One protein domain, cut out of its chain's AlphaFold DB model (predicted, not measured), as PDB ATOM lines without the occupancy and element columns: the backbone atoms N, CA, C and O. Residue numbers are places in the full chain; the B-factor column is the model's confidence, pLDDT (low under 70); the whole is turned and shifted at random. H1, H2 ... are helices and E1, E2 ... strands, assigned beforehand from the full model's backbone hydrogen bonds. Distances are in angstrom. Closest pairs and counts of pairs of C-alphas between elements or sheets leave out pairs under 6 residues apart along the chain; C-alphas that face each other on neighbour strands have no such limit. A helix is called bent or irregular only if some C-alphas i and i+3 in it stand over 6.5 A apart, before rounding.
ATOM      1  N   ILE A   3      96.196  22.948  94.155       95.44
ATOM      2  CA  ILE A   3      95.238  22.125  93.405       95.44
ATOM      3  C   ILE A   3      94.137  23.014  92.838       95.44
ATOM      4  O   ILE A   3      93.646  23.912  93.524       95.44
ATOM      5  N   HIS A   4      93.745  22.732  91.603       95.25
ATOM      6  CA  HIS A   4      92.595  23.337  90.944       95.25
ATOM      7  C   HIS A   4      91.440  22.349  91.002       95.25
ATOM      8  O   HIS A   4      91.624  21.177  90.675       95.25
ATOM      9  N   TYR A   5      90.263  22.810  91.403       92.69
ATOM     10  CA  TYR A   5      89.086  21.962  91.571       92.69
ATOM     11  C   TYR A   5      87.977  22.374  90.616       92.69
ATOM     12  O   TYR A   5      87.871  23.530  90.207       92.69
ATOM     13  N   ARG A   6      87.115  21.417  90.284       90.31
ATOM     14  CA  ARG A   6      85.846  21.708  89.625       90.31
ATOM     15  C   ARG A   6      84.887  22.319  90.649       90.31
ATOM     16  O   ARG A   6      84.643  21.699  91.685       90.31
ATOM     17  N   SER A   7      84.330  23.485  90.319       90.69
ATOM     18  CA  SER A   7      83.293  24.170  91.106       90.69
ATOM     19  C   SER A   7      82.180  23.211  91.534       90.69
ATOM     20  O   SER A   7      81.770  22.331  90.769       90.69
ATOM     21  N   GLY A   8      81.736  23.352  92.781       88.12
ATOM     22  CA  GLY A   8      80.723  22.502  93.401       88.12
ATOM     23  C   GLY A   8      81.195  21.079  93.703       88.12
ATOM     24  O   GLY A   8      80.368  20.216  93.970       88.12
ATOM     25  N   THR A   9      82.501  20.794  93.649       85.75
ATOM     26  CA  THR A   9      83.051  19.463  93.951       85.75
ATOM     27  C   THR A   9      84.375  19.556  94.717       85.75
ATOM     28  O   THR A   9      84.922  20.640  94.919       85.75
ATOM     29  N   ARG A  10      84.919  18.399  95.108       88.06
ATOM     30  CA  ARG A  10      86.325  18.227  95.519       88.06
ATOM     31  C   ARG A  10      87.149  17.460  94.478       88.06
ATOM     32  O   ARG A  10      88.193  16.906  94.794       88.06
ATOM     33  N   ILE A  11      86.678  17.410  93.230       88.50
ATOM     34  CA  ILE A  11      87.349  16.695  92.141       88.50
ATOM     35  C   ILE A  11      88.392  17.629  91.514       88.50
ATOM     36  O   ILE A  11      88.020  18.712  91.042       88.50
ATOM     37  N   PRO A  12      89.678  17.244  91.473       92.31
ATOM     38  CA  PRO A  12      90.714  18.093  90.923       92.31
ATOM     39  C   PRO A  12      90.646  18.108  89.391       92.31
ATOM     40  O   PRO A  12      90.492  17.078  88.730       92.31
ATOM     41  N   THR A  13      90.790  19.292  88.809       94.88
ATOM     42  CA  THR A  13      90.958  19.512  87.366       94.88
ATOM     43  C   THR A  13      92.428  19.649  86.977       94.88
ATOM     44  O   THR A  13      92.772  19.507  85.805       94.88
ATOM     45  N   GLY A  14      93.309  19.856  87.955       96.25
ATOM     46  CA  GLY A  14      94.745  19.950  87.748       96.25
ATOM     47  C   GLY A  14      95.481  20.443  88.987       96.25
ATOM     48  O   GLY A  14      94.898  20.579  90.064       96.25
ATOM     49  N   ALA A  15      96.762  20.750  88.821       97.38
ATOM     50  CA  ALA A  15      97.589  21.347  89.859       97.38
ATOM     51  C   ALA A  15      98.648  22.276  89.261       97.38
ATOM     52  O   ALA A  15      99.100  22.075  88.138       97.38
ATOM     53  N   THR A  16      99.077  23.258  90.046       97.62
ATOM     54  CA  THR A  16     100.314  24.011  89.819       97.62
ATOM     55  C   THR A  16     101.313  23.637  90.909       97.62
ATOM     56  O   THR A  16     101.007  23.742  92.105       97.62
ATOM     57  N   ILE A  17     102.507  23.197  90.522       96.06
ATOM     58  CA  ILE A  17     103.574  22.827  91.457       96.06
ATOM     59  C   ILE A  17     104.775  23.726  91.191       96.06
ATOM     60  O   ILE A  17     105.324  23.710  90.098       96.06
ATOM     61  N   GLU A  18     105.173  24.477  92.213       96.06
ATOM     62  CA  GLU A  18     106.438  25.210  92.247       96.06
ATOM     63  C   GLU A  18     107.426  24.396  93.084       96.06
ATOM     64  O   GLU A  18     107.089  23.975  94.198       96.06
ATOM     65  N   ALA A  19     108.615  24.171  92.545       95.12
ATOM     66  CA  ALA A  19     109.725  23.471  93.175       95.12
ATOM     67  C   ALA A  19     111.051  24.143  92.777       95.12
ATOM     68  O   ALA A  19     111.063  25.141  92.053       95.12
ATOM     69  N   SER A  20     112.171  23.600  93.242       95.25
ATOM     70  CA  SER A  20     113.498  24.021  92.796       95.25
ATOM     71  C   SER A  20     114.434  22.828  92.648       95.25
ATOM     72  O   SER A  20     114.327  21.846  93.388       95.25
ATOM     73  N   THR A  21     115.370  22.924  91.713       92.31
ATOM     74  CA  THR A  21     116.521  22.023  91.597       92.31
ATOM     75  C   THR A  21     117.459  22.171  92.811       92.31
ATOM     76  O   THR A  21     117.326  23.120  93.592       92.31
ATOM     77  N   PRO A  22     118.432  21.258  93.009       95.25
ATOM     78  CA  PRO A  22     119.382  21.349  94.124       95.25
ATOM     79  C   PRO A  22     120.242  22.624  94.148       95.25
ATOM     80  O   PRO A  22     120.658  23.047  95.222       95.25
ATOM     81  N   ASP A  23     120.509  23.235  92.992       94.12
ATOM     82  CA  ASP A  23     121.221  24.515  92.857       94.12
ATOM     83  C   ASP A  23     120.297  25.742  92.993       94.12
ATOM     84  O   ASP A  23     120.757  26.879  92.913       94.12
ATOM     85  N   GLY A  24     119.006  25.523  93.263       93.56
ATOM     86  CA  GLY A  24     118.031  26.570  93.551       93.56
ATOM     87  C   GLY A  24     117.330  27.153  92.324       93.56
ATOM     88  O   GLY A  24     116.533  28.078  92.486       93.56
ATOM     89  N   ALA A  25     117.579  26.630  91.119       92.75
ATOM     90  CA  ALA A  25     116.838  27.043  89.932       92.75
ATOM     91  C   ALA A  25     115.354  26.638  90.056       92.75
ATOM     92  O   ALA A  25     115.046  25.555  90.565       92.75
ATOM     93  N   PRO A  26     114.406  27.499  89.645       94.44
ATOM     94  CA  PRO A  26     112.985  27.213  89.775       94.44
ATOM     95  C   PRO A  26     112.538  26.128  88.789       94.44
ATOM     96  O   PRO A  26     112.899  26.150  87.613       94.44
ATOM     97  N   VAL A  27     111.677  25.229  89.268       96.19
ATOM     98  CA  VAL A  27     111.002  24.211  88.458       96.19
ATOM     99  C   VAL A  27     109.497  24.366  88.620       96.19
ATOM    100  O   VAL A  27     108.973  24.316  89.735       96.19
ATOM    101  N   HIS A  28     108.801  24.521  87.500       96.88
ATOM    102  CA  HIS A  28     107.364  24.754  87.459       96.88
ATOM    103  C   HIS A  28     106.639  23.621  86.734       96.88
ATOM    104  O   HIS A  28     107.003  23.267  85.611       96.88
ATOM    105  N   PHE A  29     105.568  23.103  87.335       97.44
ATOM    106  CA  PHE A  29     104.690  22.120  86.707       97.44
ATOM    107  C   PHE A  29     103.261  22.640  86.589       97.44
ATOM    108  O   PHE A  29     102.625  22.965  87.595       97.44
ATOM    109  N   ASP A  30     102.731  22.573  85.371       97.81
ATOM    110  CA  ASP A  30     101.298  22.622  85.102       97.81
ATOM    111  C   ASP A  30     100.791  21.196  84.890       97.81
ATOM    112  O   ASP A  30     101.149  20.539  83.909       97.81
ATOM    113  N   VAL A  31      99.961  20.709  85.811       98.12
ATOM    114  CA  VAL A  31      99.357  19.376  85.748       98.12
ATOM    115  C   VAL A  31      97.899  19.506  85.346       98.12
ATOM    116  O   VAL A  31      97.121  20.203  85.993       98.12
ATOM    117  N   GLU A  32      97.513  18.785  84.306       97.81
ATOM    118  CA  GLU A  32      96.136  18.607  83.883       97.81
ATOM    119  C   GLU A  32      95.622  17.241  84.348       97.81
ATOM    120  O   GLU A  32      96.239  16.209  84.079       97.81
ATOM    121  N   SER A  33      94.472  17.244  85.021       95.56
ATOM    122  CA  SER A  33      93.789  16.039  85.482       95.56
ATOM    123  C   SER A  33      92.876  15.483  84.390       95.56
ATOM    124  O   SER A  33      91.977  16.169  83.894       95.56
ATOM    125  N   LYS A  34      93.084  14.224  84.008       92.44
ATOM    126  CA  LYS A  34      92.262  13.488  83.040       92.44
ATOM    127  C   LYS A  34      91.673  12.242  83.692       92.44
ATOM    128  O   LYS A  34      92.264  11.696  84.612       92.44
ATOM    129  N   LEU A  35      90.539  11.775  83.163       86.88
ATOM    130  CA  LEU A  35      89.933  10.467  83.466       86.88
ATOM    131  C   LEU A  35      89.917  10.125  84.969       86.88
ATOM    132  O   LEU A  35      90.731   9.338  85.435       86.88
ATOM    133  N   ALA A  36      88.992  10.726  85.717       84.38
ATOM    134  CA  ALA A  36      88.836  10.444  87.142       84.38
ATOM    135  C   ALA A  36      88.381   8.996  87.388       84.38
ATOM    136  O   ALA A  36      87.389   8.551  86.808       84.38
ATOM    137  N   VAL A  37      89.067   8.303  88.293       87.00
ATOM    138  CA  VAL A  37      88.768   6.947  88.757       87.00
ATOM    139  C   VAL A  37      88.676   6.977  90.285       87.00
ATOM    140  O   VAL A  37      89.701   6.976  90.966       87.00
ATOM    141  N   PRO A  38      87.463   7.040  90.862       82.75
ATOM    142  CA  PRO A  38      87.286   7.020  92.311       82.75
ATOM    143  C   PRO A  38      87.643   5.642  92.876       82.75
ATOM    144  O   PRO A  38      86.815   4.732  92.875       82.75
ATOM    145  N   THR A  39      88.867   5.472  93.373       81.06
ATOM    146  CA  THR A  39      89.356   4.186  93.904       81.06
ATOM    147  C   THR A  39      88.649   3.779  95.195       81.06
ATOM    148  O   THR A  39      88.637   2.600  95.556       81.06
ATOM    149  N   HIS A  40      87.980   4.731  95.852       79.50
ATOM    150  CA  HIS A  40      87.045   4.459  96.939       79.50
ATOM    151  C   HIS A  40      85.926   3.497  96.528       79.50
ATOM    152  O   HIS A  40      85.578   2.596  97.286       79.50
ATOM    153  N   VAL A  41      85.396   3.639  95.309       83.81
ATOM    154  CA  VAL A  41      84.280   2.822  94.827       83.81
ATOM    155  C   VAL A  41      84.834   1.556  94.184       83.81
ATOM    156  O   VAL A  41      85.330   1.558  93.060       83.81
ATOM    157  N   GLY A  42      84.765   0.449  94.922       79.69
ATOM    158  CA  GLY A  42      85.151  -0.876  94.436       79.69
ATOM    159  C   GLY A  42      86.657  -1.156  94.392       79.69
ATOM    160  O   GLY A  42      87.023  -2.318  94.242       79.69
ATOM    161  N   GLY A  43      87.523  -0.153  94.572       78.19
ATOM    162  CA  GLY A  43      88.979  -0.328  94.674       78.19
ATOM    163  C   GLY A  43      89.489  -0.601  96.095       78.19
ATOM    164  O   GLY A  43      90.659  -0.935  96.264       78.19
ATOM    165  N   GLY A  44      88.624  -0.495  97.112       75.38
ATOM    166  CA  GLY A  44      88.954  -0.804  98.510       75.38
ATOM    167  C   GLY A  44      89.757   0.287  99.229       75.38
ATOM    168  O   GLY A  44      90.202   0.077 100.359       75.38
ATOM    169  N   TYR A  45      89.941   1.448  98.592       73.38
ATOM    170  CA  TYR A  45      90.654   2.598  99.149       73.38
ATOM    171  C   TYR A  45      89.695   3.541  99.887       73.38
ATOM    172  O   TYR A  45      89.215   4.538  99.349       73.38
ATOM    173  N   GLY A  46      89.435   3.233 101.157       68.06
ATOM    174  CA  GLY A  46      88.627   4.058 102.057       68.06
ATOM    175  C   GLY A  46      87.590   3.251 102.834       68.06
ATOM    176  O   GLY A  46      87.653   2.028 102.886       68.06
ATOM    177  N   GLY A  47      86.657   3.952 103.481       67.69
ATOM    178  CA  GLY A  47      85.614   3.368 104.336       67.69
ATOM    179  C   GLY A  47      84.388   2.835 103.594       67.69
ATOM    180  O   GLY A  47      83.298   2.837 104.163       67.69
ATOM    181  N   ASP A  48      84.541   2.431 102.334       75.75
ATOM    182  CA  ASP A  48      83.446   1.870 101.554       75.75
ATOM    183  C   ASP A  48      82.974   0.541 102.167       75.75
ATOM    184  O   ASP A  48      83.783  -0.303 102.556       75.75
ATOM    185  N   SER A  49      81.657   0.351 102.275       74.44
ATOM    186  CA  SER A  49      81.079  -0.832 102.917       74.44
ATOM    187  C   SER A  49      81.284  -2.122 102.123       74.44
ATOM    188  O   SER A  49      81.149  -3.203 102.693       74.44
ATOM    189  N   ASP A  50      81.573  -2.027 100.821       76.44
ATOM    190  CA  ASP A  50      81.696  -3.196  99.945       76.44
ATOM    191  C   ASP A  50      82.918  -4.057 100.322       76.44
ATOM    192  O   ASP A  50      82.818  -5.287 100.424       76.44
ATOM    193  N   TRP A  51      84.085  -3.425 100.497       78.69
ATOM    194  CA  TRP A  51      85.311  -4.051 100.998       78.69
ATOM    195  C   TRP A  51      86.410  -3.026 101.297       78.69
ATOM    196  O   TRP A  51      86.422  -1.935 100.736       78.69
ATOM    197  N   SER A  52      87.383  -3.422 102.121       80.06
ATOM    198  CA  SER A  52      88.565  -2.620 102.445       80.06
ATOM    199  C   SER A  52      89.862  -3.284 101.983       80.06
ATOM    200  O   SER A  52      89.976  -4.513 101.925       80.06
ATOM    201  N   HIS A  53      90.866  -2.464 101.667       82.75
ATOM    202  CA  HIS A  53      92.196  -2.933 101.288       82.75
ATOM    203  C   HIS A  53      92.743  -3.953 102.306       82.75
ATOM    204  O   HIS A  53      92.766  -3.699 103.510       82.75
ATOM    205  N   GLY A  54      93.171  -5.124 101.823       82.88
ATOM    206  CA  GLY A  54      93.680  -6.218 102.663       82.88
ATOM    207  C   GLY A  54      92.618  -7.148 103.271       82.88
ATOM    208  O   GLY A  54      92.979  -8.083 103.984       82.88
ATOM    209  N   MET A  55      91.326  -6.949 102.991       87.69
ATOM    210  CA  MET A  55      90.263  -7.818 103.505       87.69
ATOM    211  C   MET A  55      90.276  -9.205 102.845       87.69
ATOM    212  O   MET A  55      90.084  -9.345 101.636       87.69
ATOM    213  N   TRP A  56      90.440 -10.257 103.652       90.00
ATOM    214  CA  TRP A  56      90.333 -11.639 103.188       90.00
ATOM    215  C   TRP A  56      88.872 -12.049 102.979       90.00
ATOM    216  O   TRP A  56      88.068 -11.977 103.905       90.00
ATOM    217  N   LYS A  57      88.537 -12.531 101.775       89.50
ATOM    218  CA  LYS A  57      87.184 -12.999 101.412       89.50
ATOM    219  C   LYS A  57      87.083 -14.524 101.220       89.50
ATOM    220  O   LYS A  57      86.041 -15.023 100.800       89.50
ATOM    221  N   GLY A  58      88.136 -15.272 101.560       94.94
ATOM    222  CA  GLY A  58      88.207 -16.730 101.406       94.94
ATOM    223  C   GLY A  58      89.018 -17.185 100.187       94.94
ATOM    224  O   GLY A  58      89.175 -16.451  99.217       94.94
ATOM    225  N   GLU A  59      89.515 -18.427 100.239       95.56
ATOM    226  CA  GLU A  59      90.529 -18.979  99.314       95.56
ATOM    227  C   GLU A  59      90.147 -18.890  97.834       95.56
ATOM    228  O   GLU A  59      90.999 -18.675  96.978       95.56
ATOM    229  N   LYS A  60      88.861 -19.057  97.531       95.44
ATOM    230  CA  LYS A  60      88.345 -19.179  96.160       95.44
ATOM    231  C   LYS A  60      87.427 -18.020  95.780       95.44
ATOM    232  O   LYS A  60      86.572 -18.172  94.911       95.44
ATOM    233  N   PHE A  61      87.552 -16.885  96.464       91.88
ATOM    234  CA  PHE A  61      86.715 -15.725  96.195       91.88
ATOM    235  C   PHE A  61      87.145 -15.014  94.908       91.88
ATOM    236  O   PHE A  61      88.303 -14.634  94.753       91.88
ATOM    237  N   VAL A  62      86.189 -14.784  94.006       91.75
ATOM    238  CA  VAL A  62      86.344 -13.946  92.810       91.75
ATOM    239  C   VAL A  62      85.080 -13.113  92.657       91.75
ATOM    240  O   VAL A  62      83.971 -13.623  92.806       91.75
ATOM    241  N   GLU A  63      85.237 -11.835  92.333       88.88
ATOM    242  CA  GLU A  63      84.124 -10.911  92.173       88.88
ATOM    243  C   GLU A  63      84.412  -9.919  91.051       88.88
ATOM    244  O   GLU A  63      85.529  -9.428  90.897       88.88
ATOM    245  N   ARG A  64      83.373  -9.609  90.274       89.44
ATOM    246  CA  ARG A  64      83.356  -8.489  89.338       89.44
ATOM    247  C   ARG A  64      82.233  -7.557  89.758       89.44
ATOM    248  O   ARG A  64      81.089  -7.987  89.884       89.44
ATOM    249  N   ARG A  65      82.548  -6.276  89.912       85.38
ATOM    250  CA  ARG A  65      81.560  -5.210  90.088       85.38
ATOM    251  C   ARG A  65      81.567  -4.296  88.869       85.38
ATOM    252  O   ARG A  65      82.527  -4.248  88.101       85.38
ATOM    253  N   THR A  66      80.455  -3.617  88.640       88.69
ATOM    254  CA  THR A  66      80.320  -2.585  87.613       88.69
ATOM    255  C   THR A  66      79.447  -1.504  88.215       88.69
ATOM    256  O   THR A  66      78.373  -1.804  88.730       88.69
ATOM    257  N   TYR A  67      79.951  -0.277  88.193       85.19
ATOM    258  CA  TYR A  67      79.299   0.876  88.788       85.19
ATOM    259  C   TYR A  67      78.918   1.843  87.675       85.19
ATOM    260  O   TYR A  67      79.713   2.096  86.766       85.19
ATOM    261  N   ASP A  68      77.703   2.372  87.750       87.81
ATOM    262  CA  ASP A  68      77.326   3.539  86.969       87.81
ATOM    263  C   ASP A  68      77.892   4.776  87.671       87.81
ATOM    264  O   ASP A  68      77.458   5.149  88.758       87.81
ATOM    265  N   MET A  69      78.883   5.413  87.049       82.94
ATOM    266  CA  MET A  69      79.534   6.602  87.607       82.94
ATOM    267  C   MET A  69      78.656   7.860  87.533       82.94
ATOM    268  O   MET A  69      79.081   8.925  87.979       82.94
ATOM    269  N   THR A  70      77.450   7.749  86.973       84.19
ATOM    270  CA  THR A  70      76.426   8.796  86.984       84.19
ATOM    271  C   THR A  70      75.360   8.583  88.061       84.19
ATOM    272  O   THR A  70      74.583   9.500  88.328       84.19
ATOM    273  N   ASP A  71      75.353   7.423  88.728       87.06
ATOM    274  CA  ASP A  71      74.436   7.137  89.831       87.06
ATOM    275  C   ASP A  71      74.728   8.080  91.020       87.06
ATOM    276  O   ASP A  71      75.851   8.087  91.546       87.06
ATOM    277  N   PRO A  72      73.738   8.862  91.497       83.00
ATOM    278  CA  PRO A  72      73.909   9.761  92.637       83.00
ATOM    279  C   PRO A  72      74.436   9.073  93.905       83.00
ATOM    280  O   PRO A  72      75.169   9.690  94.679       83.00
ATOM    281  N   THR A  73      74.104   7.796  94.118       82.19
ATOM    282  CA  THR A  73      74.571   7.010  95.270       82.19
ATOM    283  C   THR A  73      76.064   6.677  95.180       82.19
ATOM    284  O   THR A  73      76.744   6.608  96.205       82.19
ATOM    285  N   ILE A  74      76.600   6.537  93.962       82.62
ATOM    286  CA  ILE A  74      78.028   6.330  93.691       82.62
ATOM    287  C   ILE A  74      78.790   7.650  93.766       82.62
ATOM    288  O   ILE A  74      79.839   7.724  94.410       82.62
ATOM    289  N   ILE A  75      78.240   8.716  93.179       80.00
ATOM    290  CA  ILE A  75      78.831  10.060  93.228       80.00
ATOM    291  C   ILE A  75      79.011  10.522  94.678       80.00
ATOM    292  O   ILE A  75      80.066  11.052  95.026       80.00
ATOM    293  N   ALA A  76      78.020  10.268  95.539       78.62
ATOM    294  CA  ALA A  76      78.102  10.605  96.956       78.62
ATOM    295  C   ALA A  76      79.275   9.905  97.667       78.62
ATOM    296  O   ALA A  76      79.901  10.513  98.527       78.62
ATOM    297  N   ARG A  77      79.613   8.662  97.294       79.06
ATOM    298  CA  ARG A  77      80.733   7.893  97.878       79.06
ATOM    299  C   ARG A  77      82.099   8.368  97.380       79.06
ATOM    300  O   ARG A  77      83.058   8.384  98.144       79.06
ATOM    301  N   ALA A  78      82.189   8.787  96.117       77.06
ATOM    302  CA  ALA A  78      83.453   9.139  95.466       77.06
ATOM    303  C   ALA A  78      84.233  10.266  96.172       77.06
ATOM    304  O   ALA A  78      85.459  10.284  96.120       77.06
ATOM    305  N   GLY A  79      83.542  11.190  96.850       73.44
ATOM    306  CA  GLY A  79      84.167  12.306  97.568       73.44
ATOM    307  C   GLY A  79      84.849  11.940  98.895       73.44
ATOM    308  O   GLY A  79      85.513  12.794  99.476       73.44
ATOM    309  N   PHE A  80      84.691  10.705  99.383       75.31
ATOM    310  CA  PHE A  80      85.178  10.268 100.701       75.31
ATOM    311  C   PHE A  80      86.441   9.398 100.651       75.31
ATOM    312  O   PHE A  80      86.850   8.830 101.667       75.31
ATOM    313  N   GLY A  81      87.089   9.297  99.492       78.12
ATOM    314  CA  GLY A  81      88.368   8.610  99.351       78.12
ATOM    315  C   GLY A  81      89.308   9.311  98.394       78.12
ATOM    316  O   GLY A  81      89.107  10.470  98.032       78.12
ATOM    317  N   VAL A  82      90.357   8.590  98.015       85.94
ATOM    318  CA  VAL A  82      91.279   9.053  96.983       85.94
ATOM    319  C   VAL A  82      90.666   8.811  95.605       85.94
ATOM    320  O   VAL A  82      89.846   7.910  95.399       85.94
ATOM    321  N   ILE A  83      91.014   9.686  94.673       87.69
ATOM    322  CA  ILE A  83      90.616   9.607  93.279       87.69
ATOM    323  C   ILE A  83      91.901   9.601  92.469       87.69
ATOM    324  O   ILE A  83      92.733  10.504  92.598       87.69
ATOM    325  N   ASP A  84      92.034   8.588  91.629       90.69
ATOM    326  CA  ASP A  84      93.116   8.506  90.669       90.69
ATOM    327  C   ASP A  84      92.736   9.230  89.393       90.69
ATOM    328  O   ASP A  84      91.611   9.145  88.898       90.69
ATOM    329  N   HIS A  85      93.708   9.927  88.833       92.50
ATOM    330  CA  HIS A  85      93.583  10.582  87.550       92.50
ATOM    331  C   HIS A  85      94.777  10.225  86.678       92.50
ATOM    332  O   HIS A  85      95.890  10.004  87.156       92.50
ATOM    333  N   VAL A  86      94.568  10.240  85.368       95.38
ATOM    334  CA  VAL A  86      95.681  10.339  84.428       95.38
ATOM    335  C   VAL A  86      96.147  11.794  84.432       95.38
ATOM    336  O   VAL A  86      95.434  12.689  83.987       95.38
ATOM    337  N   GLY A  87      97.344  12.044  84.945       96.56
ATOM    338  CA  GLY A  87      97.980  13.354  84.930       96.56
ATOM    339  C   GLY A  87      98.759  13.573  83.640       96.56
ATOM    340  O   GLY A  87      99.613  12.758  83.286       96.56
ATOM    341  N   ARG A  88      98.513  14.696  82.959       97.81
ATOM    342  CA  ARG A  88      99.412  15.238  81.929       97.81
ATOM    343  C   ARG A  88     100.134  16.442  82.512       97.81
ATOM    344  O   ARG A  88      99.479  17.418  82.858       97.81
ATOM    345  N   ALA A  89     101.455  16.394  82.603       97.62
ATOM    346  CA  ALA A  89     102.251  17.477  83.167       97.62
ATOM    347  C   ALA A  89     103.083  18.169  82.084       97.62
ATOM    348  O   ALA A  89     103.697  17.501  81.251       97.62
ATOM    349  N   LEU A  90     103.132  19.499  82.120       98.06
ATOM    350  CA  LEU A  90     104.160  20.296  81.457       98.06
ATOM    351  C   LEU A  90     105.131  20.792  82.527       98.06
ATOM    352  O   LEU A  90     104.725  21.532  83.417       98.06
ATOM    353  N   CYS A  91     106.390  20.372  82.437       97.31
ATOM    354  CA  CYS A  91     107.468  20.779  83.332       97.31
ATOM    355  C   CYS A  91     108.353  21.818  82.640       97.31
ATOM    356  O   CYS A  91     108.797  21.583  81.516       97.31
ATOM    357  N   ARG A  92     108.615  22.945  83.302       96.19
ATOM    358  CA  ARG A  92     109.590  23.965  82.897       96.19
ATOM    359  C   ARG A  92     110.700  24.014  83.939       96.19
ATOM    360  O   ARG A  92     110.409  24.191  85.118       96.19
ATOM    361  N   ASP A  93     111.937  23.865  83.487       91.81
ATOM    362  CA  ASP A  93     113.147  24.010  84.297       91.81
ATOM    363  C   ASP A  93     113.876  25.281  83.837       91.81
ATOM    364  O   ASP A  93     114.319  25.367  82.685       91.81
ATOM    365  N   GLY A  94     113.889  26.307  84.692       86.75
ATOM    366  CA  GLY A  94     114.342  27.651  84.329       86.75
ATOM    367  C   GLY A  94     113.617  28.226  83.100       86.75
ATOM    368  O   GLY A  94     112.405  28.074  82.942       86.75
ATOM    369  N   ASP A  95     114.376  28.870  82.209       84.62
ATOM    370  CA  ASP A  95     113.867  29.490  80.971       84.62
ATOM    371  C   ASP A  95     113.785  28.513  79.778       84.62
ATOM    372  O   ASP A  95     113.610  28.918  78.625       84.62
ATOM    373  N   GLY A  96     113.952  27.210  80.027       85.44
ATOM    374  CA  GLY A  96     113.902  26.179  78.997       85.44
ATOM    375  C   GLY A  96     112.506  25.968  78.398       85.44
ATOM    376  O   GLY A  96     111.472  26.314  78.976       85.44
ATOM    377  N   ASN A  97     112.460  25.324  77.227       93.81
ATOM    378  CA  ASN A  97     111.192  24.868  76.657       93.81
ATOM    379  C   ASN A  97     110.548  23.807  77.568       93.81
ATOM    380  O   ASN A  97     111.252  22.914  78.045       93.81
ATOM    381  N   PRO A  98     109.218  23.845  77.767       95.56
ATOM    382  CA  PRO A  98     108.542  22.861  78.594       95.56
ATOM    383  C   PRO A  98     108.665  21.451  78.011       95.56
ATOM    384  O   PRO A  98     108.484  21.246  76.808       95.56
ATOM    385  N   VAL A  99     108.877  20.469  78.882       97.31
ATOM    386  CA  VAL A  99     108.816  19.041  78.550       97.31
ATOM    387  C   VAL A  99     107.516  18.435  79.065       97.31
ATOM    388  O   VAL A  99     107.024  18.796  80.135       97.31
ATOM    389  N   GLN A 100     106.936  17.511  78.298       97.94
ATOM    390  CA  GLN A 100     105.679  16.859  78.660       97.94
ATOM    391  C   GLN A 100     105.918  15.481  79.283       97.94
ATOM    392  O   GLN A 100     106.659  14.672  78.729       97.94
ATOM    393  N   GLY A 101     105.205  15.190  80.370       97.38
ATOM    394  CA  GLY A 101     105.122  13.869  80.993       97.38
ATOM    395  C   GLY A 101     103.679  13.415  81.212       97.38
ATOM    396  O   GLY A 101     102.752  14.227  81.233       97.38
ATOM    397  N   TRP A 102     103.500  12.104  81.382       97.25
ATOM    398  CA  TRP A 102     102.228  11.475  81.737       97.25
ATOM    399  C   TRP A 102     102.438  10.507  82.894       97.25
ATOM    400  O   TRP A 102     103.459   9.822  82.946       97.25
ATOM    401  N   GLY A 103     101.474  10.432  83.803       94.62
ATOM    402  CA  GLY A 103     101.559   9.543  84.953       94.62
ATOM    403  C   GLY A 103     100.289   9.539  85.786       94.62
ATOM    404  O   GLY A 103      99.264  10.083  85.378       94.62
ATOM    405  N   LEU A 104     100.368   8.914  86.955       94.19
ATOM    406  CA  LEU A 104      99.288   8.937  87.931       94.19
ATOM    407  C   LEU A 104      99.249  10.300  88.631       94.19
ATOM    408  O   LEU A 104     100.272  10.791  89.106       94.19
ATOM    409  N   PHE A 105      98.064  10.890  88.704       94.12
ATOM    410  CA  PHE A 105      97.759  12.030  89.555       94.12
ATOM    411  C   PHE A 105      96.717  11.587  90.584       94.12
ATOM    412  O   PHE A 105      95.515  11.714  90.369       94.12
ATOM    413  N   GLU A 106      97.200  11.000  91.677       91.44
ATOM    414  CA  GLU A 106      96.368  10.578  92.805       91.44
ATOM    415  C   GLU A 106      96.069  11.784  93.701       91.44
ATOM    416  O   GLU A 106      96.960  12.572  94.040       91.44
ATOM    417  N   HIS A 107      94.804  11.951  94.078       90.38
ATOM    418  CA  HIS A 107      94.377  13.075  94.894       90.38
ATOM    419  C   HIS A 107      93.306  12.681  95.913       90.38
ATOM    420  O   HIS A 107      92.297  12.069  95.576       90.38
ATOM    421  N   GLY A 108      93.497  13.113  97.160       87.19
ATOM    422  CA  GLY A 108      92.488  13.057  98.214       87.19
ATOM    423  C   GLY A 108      92.408  14.387  98.960       87.19
ATOM    424  O   GLY A 108      93.430  14.927  99.383       87.19
ATOM    425  N   ALA A 109      91.192  14.901  99.146       87.00
ATOM    426  CA  ALA A 109      90.910  16.119  99.909       87.00
ATOM    427  C   ALA A 109      89.854  15.842 100.991       87.00
ATOM    428  O   ALA A 109      88.669  16.154 100.841       87.00
ATOM    429  N   LEU A 110      90.298  15.231 102.089       85.69
ATOM    430  CA  LEU A 110      89.449  14.752 103.180       85.69
ATOM    431  C   LEU A 110      89.443  15.755 104.341       85.69
ATOM    432  O   LEU A 110      90.496  16.117 104.863       85.69
ATOM    433  N   GLY A 111      88.254  16.190 104.760       89.19
ATOM    434  CA  GLY A 111      88.100  17.156 105.847       89.19
ATOM    435  C   GLY A 111      88.584  18.568 105.498       89.19
ATOM    436  O   GLY A 111      88.538  18.991 104.339       89.19
ATOM    437  N   ARG A 112      88.999  19.304 106.535       94.44
ATOM    438  CA  ARG A 112      89.439  20.701 106.444       94.44
ATOM    439  C   ARG A 112      90.797  20.809 105.746       94.44
ATOM    440  O   ARG A 112      91.743  20.118 106.112       94.44
ATOM    441  N   HIS A 113      90.905  21.739 104.803       92.94
ATOM    442  CA  HIS A 113      92.142  22.092 104.118       92.94
ATOM    443  C   HIS A 113      92.146  23.583 103.748       92.94
ATOM    444  O   HIS A 113      91.653  23.986 102.690       92.94
ATOM    445  N   ASP A 114      92.733  24.402 104.625       93.50
ATOM    446  CA  ASP A 114      92.761  25.867 104.503       93.50
ATOM    447  C   ASP A 114      93.353  26.377 103.173       93.50
ATOM    448  O   ASP A 114      92.751  27.274 102.583       93.50
ATOM    449  N   PRO A 115      94.444  25.802 102.614       91.31
ATOM    450  CA  PRO A 115      94.984  26.257 101.329       91.31
ATOM    451  C   PRO A 115      94.027  26.091 100.142       91.31
ATOM    452  O   PRO A 115      94.177  26.780  99.136       91.31
ATOM    453  N   SER A 116      93.060  25.172 100.233       91.81
ATOM    454  CA  SER A 116      92.001  24.999  99.227       91.81
ATOM    455  C   SER A 116      90.685  25.673  99.619       91.81
ATOM    456  O   SER A 116      89.724  25.586  98.863       91.81
ATOM    457  N   GLY A 117      90.622  26.333 100.780       92.81
ATOM    458  CA  GLY A 117      89.403  26.959 101.297       92.81
ATOM    459  C   GLY A 117      88.359  25.971 101.828       92.81
ATOM    460  O   GLY A 117      87.218  26.361 102.058       92.81
TER     461      GLY A 117
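AT A GLANCE: This is residues 3 to 117 of the 126 residues of an uncharacterized protein of Mycobacterium tuberculosis (UniProt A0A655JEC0). One antiparallel sheet of five strands, twisted and folded along E3, turns E1 and E2 partly face to face with E4 and E5. Beyond one end of it comes a loose loop region, residues 39 to 71, followed by the short helix H1, and residues 56 to 63 stick out. The printed part has 115 residues, under half of them in named elements, which run E1 E2 E3 H1 E4 E5 along the chain; the sheet's order is E1 E2 E3 E4 E5 and the class is mostly strand. The whole is loose, with a radius of gyration of the C-alphas of 17.7 A, and spans 55 by 35 by 23 A.

HOW THE PARTS SIT: E3, residues 26 to 38, is the hinge of a folded sheet, one sheet bent back on itself into two leaves: E1, residues 3 to 5, and E2, residues 12 to 20, face E4, residues 83 to 93, and E5, residues 99 to 107. E3 bends by 76 degrees at residue 35. E3 and E4 are antiparallel at 162 degrees, with N 30 and O 90 at 3.0 A. E2 and E3 form a hairpin at 155 degrees, with N 29 and O 17 at 2.8 A. The hairpin of E1 and E2 has N 4 and O 14 at 2.9 A; E1 E2 E3 is a meander, each strand the antiparallel neighbour of the one before. The hairpin of E4 and E5, at 147 degrees, has N 87 and O 103 at 2.8 A. E1 is apart from E4 and E5. H1, residues 72 to 78, only grazes the sheet with residues 74 to 78; its closest C-alphas to E3 are Ala 78 and Pro 38, 5.4 A. In H1, 2 of 3 O i to N i+4 pairs are within hydrogen-bond range.

IN THESE COORDINATES: E1 begins at C-alpha 3 (95.238, 22.125, 93.405). E2 is 23.6 A long, E3 32.8 A, E4 28.2 A and E5 22.6 A, ending at C-alpha 107 (94.377, 13.075, 94.894).

THE WHOLE: The C-alphas of Lys 60 and Asp 95 are farthest apart, 57.0 A. The link E3 to H1 is long, 33 residues. The printed part has no cut; residues 46 to 47 have pLDDT under 70.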